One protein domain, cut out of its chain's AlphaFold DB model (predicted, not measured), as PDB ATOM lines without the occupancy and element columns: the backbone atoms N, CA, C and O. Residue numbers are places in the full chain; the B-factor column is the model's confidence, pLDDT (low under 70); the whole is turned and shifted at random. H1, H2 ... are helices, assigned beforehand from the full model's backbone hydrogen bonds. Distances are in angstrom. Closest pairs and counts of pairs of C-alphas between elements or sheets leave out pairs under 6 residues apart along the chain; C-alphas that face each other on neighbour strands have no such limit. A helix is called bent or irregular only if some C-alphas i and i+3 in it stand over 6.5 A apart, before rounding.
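Overview. This is residues 12 to 129 of the 455 residues of the protein "Hypothetical protein" of Polarella glacialis (UniProt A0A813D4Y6). A long helical hairpin, H1 and H2 side by side, with a third long helix, H3, starting beside the first residues of H1 and splaying away from it as the other arm of a V. At the far end of H3 the short helix H4 turns off steeply, and after it H5 sticks out free of the rest. The printed part has 118 residues with five named helices, in the order H1, H2, H3, H4, H5, and no named strand; the class is all helix. The whole is loose, with a radius of gyration of the C-alphas of 17.1 A, and elongated, spanning 54 by 31 by 29 A.

Along the chain. H1, the longest helix, is residues 12 to 45, running 49.0 A from C-alpha 12 at (336.167, 35.630, 78.700) to C-alpha 45 at (350.827, -7.191, 59.862). H2 is residues 51 to 79, 41.5 A long, with a kink of 28 degrees near residue 60; it is irregular, but only just, with C-alphas 52 and 55 6.53 A apart. H3 is residues 85 to 108, 35.9 A long. H4 is residues 110 to 118, 13.2 A long. H5 is residues 120 to 129, 14.2 A long, ending with C-alpha 129 at (331.003, 7.852, 85.903).

Arrangement. H1 and H2 form a helical hairpin: they touch, with a shallow tilt of 29 degrees, opposite ways, and their closest C-alphas, those of Ala 24 and Leu 70, are 5.0 A apart. H1 touches H3 with residues 15 to 23 alone, and H3 touches H1 with residues 88 to 95 alone; the closest C-alphas, those of Ser 19 and Gln 88, are 5.7 A apart. These two run the same way at a steep tilt of 39 degrees. H2 and H3 are close but not clearly touching, with the closest C-alphas, those of Phe 77 and Gln 88, 7.4 A apart. H3 touches H4 with residues 103 to 107 alone, at a steep tilt of 64 degrees, opposite ways; the closest C-alphas, those of Asn 107 and Ser 113, are 4.3 A apart. H4 and H5 meet only through their link, and H5 is apart from H1, H2 and H3. Every O i to N i+4 pair is within hydrogen-bond range in H1 and H5; in H2 it is 22 of 25, in H3 17 of 20 and in H4 3 of 5.

Size, cuts and confidence. The two C-alphas farthest apart, those of Gly 47 and Thr 82, are 53.8 A apart. Residues 96 to 102, which belong to H3, stand free, as do residues 118 to 129, of which 120 to 129 belong to H5. The printed part has no cut, and its four links are tight. The mean pLDDT of the printed part is 84.6, and residues 48 to 53, 56 to 57 and 59 to 61 are under 70.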
ATOM      1  N   HIS A  12     334.916  35.832  79.427       78.19
ATOM      2  CA  HIS A  12     336.167  35.630  78.700       78.19
ATOM      3  C   HIS A  12     336.922  34.368  79.136       78.19
ATOM      4  O   HIS A  12     337.432  33.652  78.278       78.19
ATOM      5  N   HIS A  13     336.937  34.035  80.431       83.69
ATOM      6  CA  HIS A  13     337.529  32.784  80.912       83.69
ATOM      7  C   HIS A  13     336.745  31.562  80.420       83.69
ATOM      8  O   HIS A  13     337.347  30.563  80.029       83.69
ATOM      9  N   MET A  14     335.411  31.654  80.371       84.94
ATOM     10  CA  MET A  14     334.567  30.583  79.826       84.94
ATOM     11  C   MET A  14     334.786  30.387  78.322       84.94
ATOM     12  O   MET A  14     334.919  29.249  77.868       84.94
ATOM     13  N   LEU A  15     334.862  31.475  77.551       86.56
ATOM     14  CA  LEU A  15     335.125  31.432  76.109       86.56
ATOM     15  C   LEU A  15     336.508  30.859  75.799       86.56
ATOM     16  O   LEU A  15     336.627  29.988  74.937       86.56
ATOM     17  N   LEU A  16     337.533  31.285  76.539       87.75
ATOM     18  CA  LEU A  16     338.889  30.766  76.400       87.75
ATOM     19  C   LEU A  16     338.936  29.269  76.702       87.75
ATOM     20  O   LEU A  16     339.409  28.502  75.870       87.75
ATOM     21  N   LEU A  17     338.388  28.841  77.846       88.75
ATOM     22  CA  LEU A  17     338.405  27.435  78.252       88.75
ATOM     23  C   LEU A  17     337.638  26.549  77.262       88.75
ATOM     24  O   LEU A  17     338.072  25.443  76.947       88.75
ATOM     25  N   THR A  18     336.499  27.025  76.758       89.50
ATOM     26  CA  THR A  18     335.664  26.254  75.828       89.50
ATOM     27  C   THR A  18     336.325  26.154  74.455       89.50
ATOM     28  O   THR A  18     336.424  25.060  73.900       89.50
ATOM     29  N   SER A  19     336.832  27.267  73.917       90.69
ATOM     30  CA  SER A  19     337.521  27.285  72.618       90.69
ATOM     31  C   SER A  19     338.820  26.476  72.645       90.69
ATOM     32  O   SER A  19     339.057  25.687  71.724       90.69
ATOM     33  N   SER A  20     339.613  26.566  73.719       92.31
ATOM     34  CA  SER A  20     340.821  25.753  73.893       92.31
ATOM     35  C   SER A  20     340.493  24.267  74.004       92.31
ATOM     36  O   SER A  20     341.121  23.457  73.327       92.31
ATOM     37  N   SER A  21     339.475  23.906  74.790       92.38
ATOM     38  CA  SER A  21     339.094  22.507  75.013       92.38
ATOM     39  C   SER A  21     338.545  21.845  73.754       92.38
ATOM     40  O   SER A  21     338.968  20.740  73.427       92.38
ATOM     41  N   VAL A  22     337.648  22.505  73.013       93.31
ATOM     42  CA  VAL A  22     337.070  21.942  71.776       93.31
ATOM     43  C   VAL A  22     338.142  21.776  70.699       93.31
ATOM     44  O   VAL A  22     338.199  20.735  70.039       93.31
ATOM     45  N   THR A  23     339.031  22.762  70.555       92.56
ATOM     46  CA  THR A  23     340.127  22.704  69.577       92.56
ATOM     47  C   THR A  23     341.131  21.610  69.938       92.56
ATOM     48  O   THR A  23     341.478  20.783  69.093       92.56
ATOM     49  N   ALA A  24     341.547  21.549  71.207       92.69
ATOM     50  CA  ALA A  24     342.475  20.534  71.693       92.69
ATOM     51  C   ALA A  24     341.895  19.126  71.603       92.69
ATOM     52  O   ALA A  24     342.568  18.238  71.091       92.69
ATOM     53  N   ALA A  25     340.643  18.923  72.019       90.62
ATOM     54  CA  ALA A  25     339.977  17.630  71.914       90.62
ATOM     55  C   ALA A  25     339.873  17.167  70.455       90.62
ATOM     56  O   ALA A  25     340.121  15.998  70.163       90.62
ATOM     57  N   SER A  26     339.567  18.078  69.527       91.44
ATOM     58  CA  SER A  26     339.471  17.761  68.098       91.44
ATOM     59  C   SER A  26     340.824  17.366  67.503       91.44
ATOM     60  O   SER A  26     340.925  16.341  66.826       91.44
ATOM     61  N   LEU A  27     341.879  18.141  67.778       90.88
ATOM     62  CA  LEU A  27     343.224  17.855  67.273       90.88
ATOM     63  C   LEU A  27     343.816  16.593  67.915       90.88
ATOM     64  O   LEU A  27     344.368  15.750  67.207       90.88
ATOM     65  N   ALA A  28     343.640  16.418  69.226       90.19
ATOM     66  CA  ALA A  28     344.052  15.214  69.939       90.19
ATOM     67  C   ALA A  28     343.339  13.977  69.384       90.19
ATOM     68  O   ALA A  28     343.989  12.968  69.124       90.19
ATOM     69  N   SER A  29     342.031  14.069  69.114       89.69
ATOM     70  CA  SER A  29     341.257  12.970  68.524       89.69
ATOM     71  C   SER A  29     341.744  12.612  67.121       89.69
ATOM     72  O   SER A  29     341.839  11.429  66.801       89.69
ATOM     73  N   LEU A  30     342.092  13.602  66.293       89.88
ATOM     74  CA  LEU A  30     342.639  13.379  64.951       89.88
ATOM     75  C   LEU A  30     343.999  12.667  64.998       89.88
ATOM     76  O   LEU A  30     344.203  11.662  64.309       89.88
ATOM     77  N   VAL A  31     344.918  13.176  65.824       87.19
ATOM     78  CA  VAL A  31     346.262  12.608  66.001       87.19
ATOM     79  C   VAL A  31     346.166  11.198  66.580       87.19
ATOM     80  O   VAL A  31     346.720  10.260  66.007       87.19
ATOM     81  N   LEU A  32     345.411  11.023  67.667       87.31
ATOM     82  CA  LEU A  32     345.278   9.737  68.344       87.31
ATOM     83  C   LEU A  32     344.594   8.710  67.440       87.31
ATOM     84  O   LEU A  32     345.096   7.601  67.321       87.31
ATOM     85  N   SER A  33     343.525   9.074  66.725       88.62
ATOM     86  CA  SER A  33     342.857   8.145  65.797       88.62
ATOM     87  C   SER A  33     343.790   7.681  64.681       88.62
ATOM     88  O   SER A  33     343.804   6.500  64.345       88.62
ATOM     89  N   SER A  34     344.619   8.577  64.141       89.69
ATOM     90  CA  SER A  34     345.598   8.232  63.103       89.69
ATOM     91  C   SER A  34     346.668   7.270  63.628       89.69
ATOM     92  O   SER A  34     346.971   6.266  62.980       89.69
ATOM     93  N   ILE A  35     347.198   7.534  64.829       85.50
ATOM     94  CA  ILE A  35     348.154   6.648  65.508       85.50
ATOM     95  C   ILE A  35     347.515   5.286  65.789       85.50
ATOM     96  O   ILE A  35     348.133   4.260  65.520       85.50
ATOM     97  N   MET A  36     346.275   5.261  66.278       87.69
ATOM     98  CA  MET A  36     345.561   4.025  66.593       87.69
ATOM     99  C   MET A  36     345.312   3.171  65.353       87.69
ATOM    100  O   MET A  36     345.545   1.966  65.392       87.69
ATOM    101  N   ILE A  37     344.913   3.782  64.233       89.81
ATOM    102  CA  ILE A  37     344.762   3.073  62.955       89.81
ATOM    103  C   ILE A  37     346.102   2.473  62.522       89.81
ATOM    104  O   ILE A  37     346.166   1.287  62.200       89.81
ATOM    105  N   LEU A  38     347.183   3.261  62.547       86.56
ATOM    106  CA  LEU A  38     348.515   2.776  62.185       86.56
ATOM    107  C   LEU A  38     348.947   1.607  63.076       86.56
ATOM    108  O   LEU A  38     349.422   0.593  62.574       86.56
ATOM    109  N   LEU A  39     348.753   1.734  64.385       83.00
ATOM    110  CA  LEU A  39     349.117   0.727  65.372       83.00
ATOM    111  C   LEU A  39     348.365  -0.582  65.150       83.00
ATOM    112  O   LEU A  39     348.992  -1.638  65.134       83.00
ATOM    113  N   VAL A  40     347.051  -0.525  64.925       84.50
ATOM    114  CA  VAL A  40     346.243  -1.718  64.636       84.50
ATOM    115  C   VAL A  40     346.704  -2.380  63.336       84.50
ATOM    116  O   VAL A  40     346.870  -3.598  63.298       84.50
ATOM    117  N   LEU A  41     346.985  -1.601  62.285       86.06
ATOM    118  CA  LEU A  41     347.496  -2.134  61.016       86.06
ATOM    119  C   LEU A  41     348.880  -2.782  61.166       86.06
ATOM    120  O   LEU A  41     349.141  -3.821  60.557       86.06
ATOM    121  N   VAL A  42     349.771  -2.184  61.962       78.44
ATOM    122  CA  VAL A  42     351.107  -2.729  62.247       78.44
ATOM    123  C   VAL A  42     351.006  -4.003  63.080       78.44
ATOM    124  O   VAL A  42     351.637  -4.993  62.719       78.44
ATOM    125  N   ALA A  43     350.187  -4.013  64.135       74.69
ATOM    126  CA  ALA A  43     349.947  -5.197  64.958       74.69
ATOM    127  C   ALA A  43     349.412  -6.354  64.104       74.69
ATOM    128  O   ALA A  43     349.979  -7.445  64.123       74.69
ATOM    129  N   TYR A  44     348.417  -6.074  63.259       80.06
ATOM    130  CA  TYR A  44     347.854  -7.054  62.336       80.06
ATOM    131  C   TYR A  44     348.905  -7.612  61.363       80.06
ATOM    132  O   TYR A  44     349.018  -8.825  61.202       80.06
ATOM    133  N   ARG A  45     349.737  -6.751  60.756       79.88
ATOM    134  CA  ARG A  45     350.827  -7.191  59.862       79.88
ATOM    135  C   ARG A  45     351.923  -7.978  60.580       79.88
ATOM    136  O   ARG A  45     352.546  -8.832  59.959       79.88
ATOM    137  N   ALA A  46     352.156  -7.698  61.857       70.19
ATOM    138  CA  ALA A  46     353.116  -8.414  62.692       70.19
ATOM    139  C   ALA A  46     352.561  -9.738  63.256       70.19
ATOM    140  O   ALA A  46     353.291 -10.451  63.942       70.19
ATOM    141  N   GLY A  47     351.293 -10.075  62.988       70.75
ATOM    142  CA  GLY A  47     350.631 -11.256  63.553       70.75
ATOM    143  C   GLY A  47     350.347 -11.137  65.053       70.75
ATOM    144  O   GLY A  47     350.168 -12.151  65.722       70.75
ATOM    145  N   LEU A  48     350.337  -9.913  65.588       64.94
ATOM    146  CA  LEU A  48     350.042  -9.622  66.985       64.94
ATOM    147  C   LEU A  48     348.555  -9.293  67.143       64.94
ATOM    148  O   LEU A  48     347.976  -8.589  66.317       64.94
ATOM    149  N   ASP A  49     347.959  -9.767  68.235       67.50
ATOM    150  CA  ASP A  49     346.584  -9.433  68.604       67.50
ATOM    151  C   ASP A  49     346.490  -7.929  68.951       67.50
ATOM    152  O   ASP A  49     347.085  -7.494  69.951       67.50
ATOM    153  N   PRO A  50     345.782  -7.121  68.135       69.94
ATOM    154  CA  PRO A  50     345.702  -5.682  68.329       69.94
ATOM    155  C   PRO A  50     345.026  -5.310  69.653       69.94
ATOM    156  O   PRO A  50     345.354  -4.255  70.190       69.94
ATOM    157  N   ASP A  51     344.176  -6.159  70.242       69.31
ATOM    158  CA  ASP A  51     343.485  -5.856  71.504       69.31
ATOM    159  C   ASP A  51     344.452  -5.713  72.691       69.31
ATOM    160  O   ASP A  51     344.211  -4.918  73.605       69.31
ATOM    161  N   ASN A  52     345.585  -6.425  72.651       66.44
ATOM    162  CA  ASN A  52     346.599  -6.403  73.714       66.44
ATOM    163  C   ASN A  52     347.543  -5.195  73.625       66.44
ATOM    164  O   ASN A  52     348.261  -4.905  74.580       66.44
ATOM    165  N   ILE A  53     347.570  -4.509  72.480       67.06
ATOM    166  CA  ILE A  53     348.518  -3.424  72.191       67.06
ATOM    167  C   ILE A  53     347.780  -2.091  72.079       67.06
ATOM    168  O   ILE A  53     348.228  -1.084  72.625       67.06
ATOM    169  N   ALA A  54     346.631  -2.086  71.407       72.81
ATOM    170  CA  ALA A  54     345.847  -0.892  71.141       72.81
ATOM    171  C   ALA A  54     345.366  -0.237  72.438       72.81
ATOM    172  O   ALA A  54     345.619   0.945  72.641       72.81
ATOM    173  N   SER A  55     344.734  -0.989  73.340       70.31
ATOM    174  CA  SER A  55     344.129  -0.411  74.549       70.31
ATOM    175  C   SER A  55     345.153   0.228  75.509       70.31
ATOM    176  O   SER A  55     344.938   1.373  75.912       70.31
ATOM    177  N   PRO A  56     346.297  -0.410  75.842       65.94
ATOM    178  CA  PRO A  56     347.303   0.214  76.707       65.94
ATOM    179  C   PRO A  56     348.002   1.416  76.060       65.94
ATOM    180  O   PRO A  56     348.252   2.421  76.731       65.94
ATOM    181  N   ILE A  57     348.299   1.335  74.756       69.50
ATOM    182  CA  ILE A  57     348.971   2.425  74.041       69.50
ATOM    183  C   ILE A  57     348.024   3.614  73.832       69.50
ATOM    184  O   ILE A  57     348.442   4.761  73.997       69.50
ATOM    185  N   ALA A  58     346.742   3.359  73.557       72.00
ATOM    186  CA  ALA A  58     345.708   4.391  73.503       72.00
ATOM    187  C   ALA A  58     345.616   5.159  74.825       72.00
ATOM    188  O   ALA A  58     345.576   6.387  74.805       72.00
ATOM    189  N   GLY A  59     345.633   4.454  75.963       68.38
ATOM    190  CA  GLY A  59     345.591   5.075  77.288       68.38
ATOM    191  C   GLY A  59     346.798   5.979  77.550       68.38
ATOM    192  O   GLY A  59     346.635   7.150  77.884       68.38
ATOM    193  N   MET A  60     348.021   5.477  77.340       69.00
ATOM    194  CA  MET A  60     349.232   6.260  77.635       69.00
ATOM    195  C   MET A  60     349.445   7.448  76.680       69.00
ATOM    196  O   MET A  60     349.850   8.526  77.119       69.00
ATOM    197  N   LEU A  61     349.184   7.273  75.378       69.75
ATOM    198  CA  LEU A  61     349.346   8.343  74.390       69.75
ATOM    199  C   LEU A  61     348.184   9.328  74.442       69.75
ATOM    200  O   LEU A  61     348.399  10.519  74.223       69.75
ATOM    201  N   GLY A  62     346.978   8.853  74.752       77.19
ATOM    202  CA  GLY A  62     345.786   9.683  74.883       77.19
ATOM    203  C   GLY A  62     345.950  10.754  75.955       77.19
ATOM    204  O   GLY A  62     345.754  11.933  75.657       77.19
ATOM    205  N   ASP A  63     346.394  10.378  77.156       76.56
ATOM    206  CA  ASP A  63     346.589  11.321  78.265       76.56
ATOM    207  C   ASP A  63     347.679  12.357  77.957       76.56
ATOM    208  O   ASP A  63     347.475  13.561  78.133       76.56
ATOM    209  N   CYS A  64     348.827  11.910  77.435       72.62
ATOM    210  CA  CYS A  64     349.940  12.795  77.089       72.62
ATOM    211  C   CYS A  64     349.575  13.765  75.953       72.62
ATOM    212  O   CYS A  64     349.797  14.972  76.071       72.62
ATOM    213  N   CYS A  65     348.970  13.252  74.876       81.31
ATOM    214  CA  CYS A  65     348.579  14.042  73.711       81.31
ATOM    215  C   CYS A  65     347.497  15.067  74.071       81.31
ATOM    216  O   CYS A  65     347.625  16.242  73.732       81.31
ATOM    217  N   THR A  66     346.466  14.653  74.812       85.00
ATOM    218  CA  THR A  66     345.334  15.527  75.153       85.00
ATOM    219  C   THR A  66     345.752  16.642  76.104       85.00
ATOM    220  O   THR A  66     345.437  17.801  75.847       85.00
ATOM    221  N   LEU A  67     346.502  16.334  77.169       83.19
ATOM    222  CA  LEU A  67     346.977  17.356  78.110       83.19
ATOM    223  C   LEU A  67     348.017  18.282  77.473       83.19
ATOM    224  O   LEU A  67     347.956  19.493  77.680       83.19
ATOM    225  N   GLY A  68     348.936  17.734  76.672       85.19
ATOM    226  CA  GLY A  68     349.951  18.514  75.968       85.19
ATOM    227  C   GLY A  68     349.341  19.489  74.960       85.19
ATOM    228  O   GLY A  68     349.648  20.681  74.991       85.19
ATOM    229  N   LEU A  69     348.424  19.012  74.110       87.81
ATOM    230  CA  LEU A  69     347.726  19.861  73.142       87.81
ATOM    231  C   LEU A  69     346.802  20.868  73.821       87.81
ATOM    232  O   LEU A  69     346.736  22.011  73.374       87.81
ATOM    233  N   LEU A  70     346.121  20.482  74.903       90.88
ATOM    234  CA  LEU A  70     345.295  21.412  75.667       90.88
ATOM    235  C   LEU A  70     346.135  22.545  76.251       90.88
ATOM    236  O   LEU A  70     345.761  23.699  76.084       90.88
ATOM    237  N   ALA A  71     347.268  22.236  76.885       90.25
ATOM    238  CA  ALA A  71     348.165  23.248  77.437       90.25
ATOM    239  C   ALA A  71     348.711  24.182  76.345       90.25
ATOM    240  O   ALA A  71     348.694  25.398  76.518       90.25
ATOM    241  N   PHE A  72     349.123  23.624  75.205       90.31
ATOM    242  CA  PHE A  72     349.654  24.388  74.074       90.31
ATOM    243  C   PHE A  72     348.607  25.297  73.413       90.31
ATOM    244  O   PHE A  72     348.857  26.468  73.135       90.31
ATOM    245  N   ILE A  73     347.399  24.789  73.167       91.75
ATOM    246  CA  ILE A  73     346.326  25.589  72.560       91.75
ATOM    247  C   ILE A  73     345.810  26.630  73.557       91.75
ATOM    248  O   ILE A  73     345.534  27.767  73.173       91.75
ATOM    249  N   ALA A  74     345.707  26.271  74.839       90.88
ATOM    250  CA  ALA A  74     345.334  27.212  75.886       90.88
ATOM    251  C   ALA A  74     346.354  28.349  76.015       90.88
ATOM    252  O   ALA A  74     345.924  29.487  76.182       90.88
ATOM    253  N   SER A  75     347.663  28.092  75.880       89.38
ATOM    254  CA  SER A  75     348.669  29.164  75.907       89.38
ATOM    255  C   SER A  75     348.525  30.115  74.719       89.38
ATOM    256  O   SER A  75     348.545  31.324  74.914       89.38
ATOM    257  N   ILE A  76     348.268  29.595  73.511       88.56
ATOM    258  CA  ILE A  76     348.011  30.437  72.331       88.56
ATOM    259  C   ILE A  76     346.790  31.333  72.563       88.56
ATOM    260  O   ILE A  76     346.875  32.549  72.401       88.56
ATOM    261  N   PHE A  77     345.655  30.760  72.980       88.38
ATOM    262  CA  PHE A  77     344.443  31.551  73.215       88.38
ATOM    263  C   PHE A  77     344.554  32.497  74.413       88.38
ATOM    264  O   PHE A  77     343.855  33.514  74.437       88.38
ATOM    265  N   TRP A  78     345.405  32.180  75.391       88.44
ATOM    266  CA  TRP A  78     345.717  33.058  76.516       88.44
ATOM    267  C   TRP A  78     346.508  34.283  76.076       88.44
ATOM    268  O   TRP A  78     346.167  35.397  76.485       88.44
ATOM    269  N   ASP A  79     347.501  34.106  75.211       85.69
ATOM    270  CA  ASP A  79     348.317  35.207  74.701       85.69
ATOM    271  C   ASP A  79     347.516  36.108  73.754       85.69
ATOM    272  O   ASP A  79     347.629  37.329  73.813       85.69
ATOM    273  N   THR A  80     346.608  35.542  72.952       81.50
ATOM    274  CA  THR A  80     345.772  36.315  72.017       81.50
ATOM    275  C   THR A  80     344.476  36.861  72.632       81.50
ATOM    276  O   THR A  80     343.632  37.396  71.909       81.50
ATOM    277  N   ARG A  81     344.268  36.718  73.951       79.00
ATOM    278  CA  ARG A  81     342.970  36.986  74.607       79.00
ATOM    279  C   ARG A  81     342.517  38.447  74.550       79.00
ATOM    280  O   ARG A  81     341.316  38.706  74.577       79.00
ATOM    281  N   THR A  82     343.447  39.402  74.520       73.81
ATOM    282  CA  THR A  82     343.136  40.843  74.516       73.81
ATOM    283  C   THR A  82     342.888  41.365  73.110       73.81
ATOM    284  O   THR A  82     341.933  42.115  72.902       73.81
ATOM    285  N   ASP A  83     343.701  40.911  72.158       74.94
ATOM    286  CA  ASP A  83     343.806  41.520  70.833       74.94
ATOM    287  C   ASP A  83     342.899  40.821  69.806       74.94
ATOM    288  O   ASP A  83     342.428  41.454  68.867       74.94
ATOM    289  N   TRP A  84     342.578  39.536  70.018       77.81
ATOM    290  CA  TRP A  84     341.832  38.698  69.069       77.81
ATOM    291  C   TRP A  84     340.678  37.938  69.735       77.81
ATOM    292  O   TRP A  84     340.485  36.743  69.529       77.81
ATOM    293  N   LYS A  85     339.865  38.617  70.545       73.44
ATOM    294  CA  LYS A  85     338.714  38.004  71.252       73.44
ATOM    295  C   LYS A  85     337.721  37.339  70.288       73.44
ATOM    296  O   LYS A  85     337.157  36.286  70.583       73.44
ATOM    297  N   GLU A  86     337.544  37.945  69.117       82.81
ATOM    298  CA  GLU A  86     336.669  37.454  68.048       82.81
ATOM    299  C   GLU A  86     337.146  36.119  67.463       82.81
ATOM    300  O   GLU A  86     336.327  35.325  67.006       82.81
ATOM    301  N   LEU A  87     338.446  35.817  67.548       85.12
ATOM    302  CA  LEU A  87     339.017  34.551  67.091       85.12
ATOM    303  C   LEU A  87     338.485  33.367  67.911       85.12
ATOM    304  O   LEU A  87     338.136  32.342  67.332       85.12
ATOM    305  N   GLN A  88     338.340  33.508  69.235       86.50
ATOM    306  CA  GLN A  88     337.792  32.444  70.094       86.50
ATOM    307  C   GLN A  88     336.332  32.128  69.735       86.50
ATOM    308  O   GLN A  88     335.951  30.961  69.619       86.50
ATOM    309  N   VAL A  89     335.521  33.167  69.505       89.00
ATOM    310  CA  VAL A  89     334.122  33.019  69.072       89.00
ATOM    311  C   VAL A  89     334.055  32.440  67.658       89.00
ATOM    312  O   VAL A  89     333.276  31.522  67.413       89.00
ATOM    313  N   GLY A  90     334.906  32.911  66.745       91.50
ATOM    314  CA  GLY A  90     335.006  32.404  65.377       91.50
ATOM    315  C   GLY A  90     335.366  30.919  65.318       91.50
ATOM    316  O   GLY A  90     334.745  30.173  64.565       91.50
ATOM    317  N   VAL A  91     336.297  30.460  66.161       91.75
ATOM    318  CA  VAL A  91     336.655  29.037  66.285       91.75
ATOM    319  C   VAL A  91     335.468  28.211  66.784       91.75
ATOM    320  O   VAL A  91     335.176  27.157  66.222       91.75
ATOM    321  N   LEU A  92     334.738  28.689  67.795       91.88
ATOM    322  CA  LEU A  92     333.544  27.991  68.283       91.88
ATOM    323  C   LEU A  92     332.450  27.916  67.211       91.88
ATOM    324  O   LEU A  92     331.888  26.844  66.996       91.88
ATOM    325  N   LEU A  93     332.196  29.012  66.491       93.75
ATOM    326  CA  LEU A  93     331.247  29.035  65.376       93.75
ATOM    327  C   LEU A  93     331.669  28.084  64.250       93.75
ATOM    328  O   LEU A  93     330.830  27.353  63.722       93.75
ATOM    329  N   LEU A  94     332.963  28.030  63.923       94.62
ATOM    330  CA  LEU A  94     333.508  27.081  62.955       94.62
ATOM    331  C   LEU A  94     333.213  25.638  63.376       94.62
ATOM    332  O   LEU A  94     332.724  24.863  62.557       94.62
ATOM    333  N   TYR A  95     333.441  25.279  64.641       93.62
ATOM    334  CA  TYR A  95     333.108  23.943  65.141       93.62
ATOM    335  C   TYR A  95     331.599  23.676  65.137       93.62
ATOM    336  O   TYR A  95     331.182  22.594  64.721       93.62
ATOM    337  N   CYS A  96     330.768  24.654  65.501       93.69
ATOM    338  CA  CYS A  96     329.311  24.536  65.415       93.69
ATOM    339  C   CYS A  96     328.825  24.251  63.986       93.69
ATOM    340  O   CYS A  96     327.857  23.513  63.818       93.69
ATOM    341  N   LEU A  97     329.493  24.792  62.962       94.56
ATOM    342  CA  LEU A  97     329.195  24.517  61.551       94.56
ATOM    343  C   LEU A  97     329.834  23.212  61.051       94.56
ATOM    344  O   LEU A  97     329.243  22.499  60.237       94.56
ATOM    345  N   ALA A  98     331.018  22.864  61.553       92.94
ATOM    346  CA  ALA A  98     331.737  21.652  61.176       92.94
ATOM    347  C   ALA A  98     331.041  20.382  61.690       92.94
ATOM    348  O   ALA A  98     330.962  19.394  60.963       92.94
ATOM    349  N   VAL A  99     330.495  20.400  62.910       92.31
ATOM    350  CA  VAL A  99     329.794  19.253  63.517       92.31
ATOM    351  C   VAL A  99     328.668  18.702  62.629       92.31
ATOM    352  O   VAL A  99     328.724  17.515  62.304       92.31
ATOM    353  N   PRO A 100     327.667  19.488  62.179       93.62
ATOM    354  CA  PRO A 100     326.599  18.966  61.328       93.62
ATOM    355  C   PRO A 100     327.115  18.516  59.955       93.62
ATOM    356  O   PRO A 100     326.600  17.541  59.404       93.62
ATOM    357  N   PHE A 101     328.148  19.171  59.415       94.00
ATOM    358  CA  PHE A 101     328.790  18.748  58.170       94.00
ATOM    359  C   PHE A 101     329.436  17.362  58.312       94.00
ATOM    360  O   PHE A 101     329.084  16.440  57.573       94.00
ATOM    361  N   PHE A 102     330.315  17.172  59.299       92.69
ATOM    362  CA  PHE A 102     330.982  15.889  59.532       92.69
ATOM    363  C   PHE A 102     330.009  14.798  59.977       92.69
ATOM    364  O   PHE A 102     330.141  13.658  59.536       92.69
ATOM    365  N   ALA A 103     328.984  15.131  60.766       91.75
ATOM    366  CA  ALA A 103     327.919  14.194  61.118       91.75
ATOM    367  C   ALA A 103     327.168  13.702  59.872       91.75
ATOM    368  O   ALA A 103     326.875  12.512  59.756       91.75
ATOM    369  N   ARG A 104     326.905  14.588  58.901       94.31
ATOM    370  CA  ARG A 104     326.285  14.210  57.625       94.31
ATOM    371  C   ARG A 104     327.184  13.284  56.812       94.31
ATOM    372  O   ARG A 104     326.706  12.266  56.318       94.31
ATOM    373  N   VAL A 105     328.474  13.608  56.705       94.00
ATOM    374  CA  VAL A 105     329.466  12.765  56.014       94.00
ATOM    375  C   VAL A 105     329.551  11.381  56.670       94.00
ATOM    376  O   VAL A 105     329.451  10.368  55.981       94.00
ATOM    377  N   ALA A 106     329.645  11.326  57.999       90.94
ATOM    378  CA  ALA A 106     329.697  10.082  58.762       90.94
ATOM    379  C   ALA A 106     328.408   9.252  58.628       90.94
ATOM    380  O   ALA A 106     328.473   8.035  58.476       90.94
ATOM    381  N   ASN A 107     327.233   9.891  58.622       92.19
ATOM    382  CA  ASN A 107     325.953   9.198  58.454       92.19
ATOM    383  C   ASN A 107     325.759   8.631  57.035       92.19
ATOM    384  O   ASN A 107     325.056   7.636  56.876       92.19
ATOM    385  N   ASN A 108     326.391   9.221  56.015       93.12
ATOM    386  CA  ASN A 108     326.356   8.697  54.645       93.12
ATOM    387  C   ASN A 108     327.247   7.454  54.460       93.12
ATOM    388  O   ASN A 108     327.057   6.696  53.510       93.12
ATOM    389  N   CYS A 109     328.200   7.211  55.365       91.69
ATOM    390  CA  CYS A 109     329.029   6.011  55.353       91.69
ATOM    391  C   CYS A 109     328.342   4.870  56.117       91.69
ATOM    392  O   CYS A 109     328.103   4.973  57.319       91.69
ATOM    393  N   LYS A 110     328.079   3.739  55.448       89.00
ATOM    394  CA  LYS A 110     327.394   2.574  56.045       89.00
ATOM    395  C   LYS A 110     328.084   2.040  57.310       89.00
ATOM    396  O   LYS A 110     327.400   1.612  58.233       89.00
ATOM    397  N   HIS A 111     329.415   2.061  57.353       83.50
ATOM    398  CA  HIS A 111     330.187   1.539  58.486       83.50
ATOM    399  C   HIS A 111     330.204   2.498  59.683       83.50
ATOM    400  O   HIS A 111     330.205   2.059  60.830       83.50
ATOM    401  N   THR A 112     330.177   3.806  59.429       87.94
ATOM    402  CA  THR A 112     330.258   4.832  60.477       87.94
ATOM    403  C   THR A 112     328.879   5.230  61.002       87.94
ATOM    404  O   THR A 112     328.751   5.605  62.165       87.94
ATOM    405  N   SER A 113     327.825   5.105  60.192       88.81
ATOM    406  CA  SER A 113     326.467   5.525  60.554       88.81
ATOM    407  C   SER A 113     325.871   4.738  61.722       88.81
ATOM    408  O   SER A 113     325.146   5.313  62.534       88.81
ATOM    409  N   VAL A 114     326.207   3.450  61.849       86.31
ATOM    410  CA  VAL A 114     325.801   2.620  62.996       86.31
ATOM    411  C   VAL A 114     326.436   3.159  64.274       86.31
ATOM    412  O   VAL A 114     325.725   3.476  65.224       86.31
ATOM    413  N   ILE A 115     327.756   3.363  64.260       86.56
ATOM    414  CA  ILE A 115     328.522   3.879  65.404       86.56
ATOM    415  C   ILE A 115     328.032   5.280  65.794       86.56
ATOM    416  O   ILE A 115     327.828   5.552  66.974       86.56
ATOM    417  N   LEU A 116     327.752   6.144  64.812       87.94
ATOM    418  CA  LEU A 116     327.217   7.487  65.042       87.94
ATOM    419  C   LEU A 116     325.835   7.476  65.715       87.94
ATOM    420  O   LEU A 116     325.489   8.445  66.378       87.94
ATOM    421  N   ARG A 117     325.024   6.424  65.554       84.75
ATOM    422  CA  ARG A 117     323.682   6.344  66.162       84.75
ATOM    423  C   ARG A 117     323.688   5.635  67.512       84.75
ATOM    424  O   ARG A 117     323.018   6.098  68.427       84.75
ATOM    425  N   SER A 118     324.434   4.539  67.651       82.75
ATOM    426  CA  SER A 118     324.417   3.698  68.858       82.75
ATOM    427  C   SER A 118     325.565   3.966  69.835       82.75
ATOM    428  O   SER A 118     325.500   3.527  70.980       82.75
ATOM    429  N   GLY A 119     326.617   4.676  69.416       82.50
ATOM    430  CA  GLY A 119     327.830   4.882  70.215       82.50
ATOM    431  C   GLY A 119     327.695   5.879  71.369       82.50
ATOM    432  O   GLY A 119     328.530   5.880  72.268       82.50
ATOM    433  N   TRP A 120     326.650   6.708  71.395       87.50
ATOM    434  CA  TRP A 120     326.517   7.780  72.391       87.50
ATOM    435  C   TRP A 120     326.242   7.277  73.802       87.50
ATOM    436  O   TRP A 120     326.798   7.813  74.754       87.50
ATOM    437  N   THR A 121     325.412   6.243  73.949       86.75
ATOM    438  CA  THR A 121     325.024   5.715  75.263       86.75
ATOM    439  C   THR A 121     326.235   5.316  76.115       86.75
ATOM    440  O   THR A 121     326.368   5.856  77.214       86.75
ATOM    441  N   PRO A 122     327.158   4.444  75.651       83.12
ATOM    442  CA  PRO A 122     328.330   4.086  76.449       83.12
ATOM    443  C   PRO A 122     329.268   5.276  76.693       83.12
ATOM    444  O   PRO A 122     329.797   5.400  77.797       83.12
ATOM    445  N   ILE A 123     329.431   6.188  75.725       86.31
ATOM    446  CA  ILE A 123     330.280   7.379  75.886       86.31
ATOM    447  C   ILE A 123     329.725   8.286  76.992       86.31
ATOM    448  O   ILE A 123     330.448   8.610  77.932       86.31
ATOM    449  N   ILE A 124     328.440   8.638  76.941       87.75
ATOM    450  CA  ILE A 124     327.805   9.535  77.918       87.75
ATOM    451  C   ILE A 124     327.806   8.909  79.318       87.75
ATOM    452  O   ILE A 124     328.151   9.583  80.291       87.75
ATOM    453  N   VAL A 125     327.484   7.615  79.433       86.00
ATOM    454  CA  VAL A 125     327.533   6.899  80.718       86.00
ATOM    455  C   VAL A 125     328.959   6.881  81.275       86.00
ATOM    456  O   VAL A 125     329.156   7.163  82.457       86.00
ATOM    457  N   SER A 126     329.967   6.628  80.432       82.50
ATOM    458  CA  SER A 126     331.372   6.656  80.856       82.50
ATOM    459  C   SER A 126     331.816   8.047  81.323       82.50
ATOM    460  O   SER A 126     332.475   8.157  82.356       82.50
ATOM    461  N   MET A 127     331.393   9.117  80.636       86.19
ATOM    462  CA  MET A 127     331.686  10.497  81.035       86.19
ATOM    463  C   MET A 127     331.046  10.838  82.379       86.19
ATOM    464  O   MET A 127     331.682  11.494  83.205       86.19
ATOM    465  N   PHE A 128     329.821  10.373  82.632       85.06
ATOM    466  CA  PHE A 128     329.146  10.583  83.912       85.06
ATOM    467  C   PHE A 128     329.894   9.899  85.065       85.06
ATOM    468  O   PHE A 128     330.211  10.544  86.065       85.06
ATOM    469  N   ILE A 129     330.245   8.618  84.900       81.19
ATOM    470  CA  ILE A 129     331.003   7.852  85.903       81.19
ATOM    471  C   ILE A 129     332.383   8.483  86.136       81.19
ATOM    472  O   ILE A 129     332.780   8.691  87.283       81.19
TER     473      ILE A 129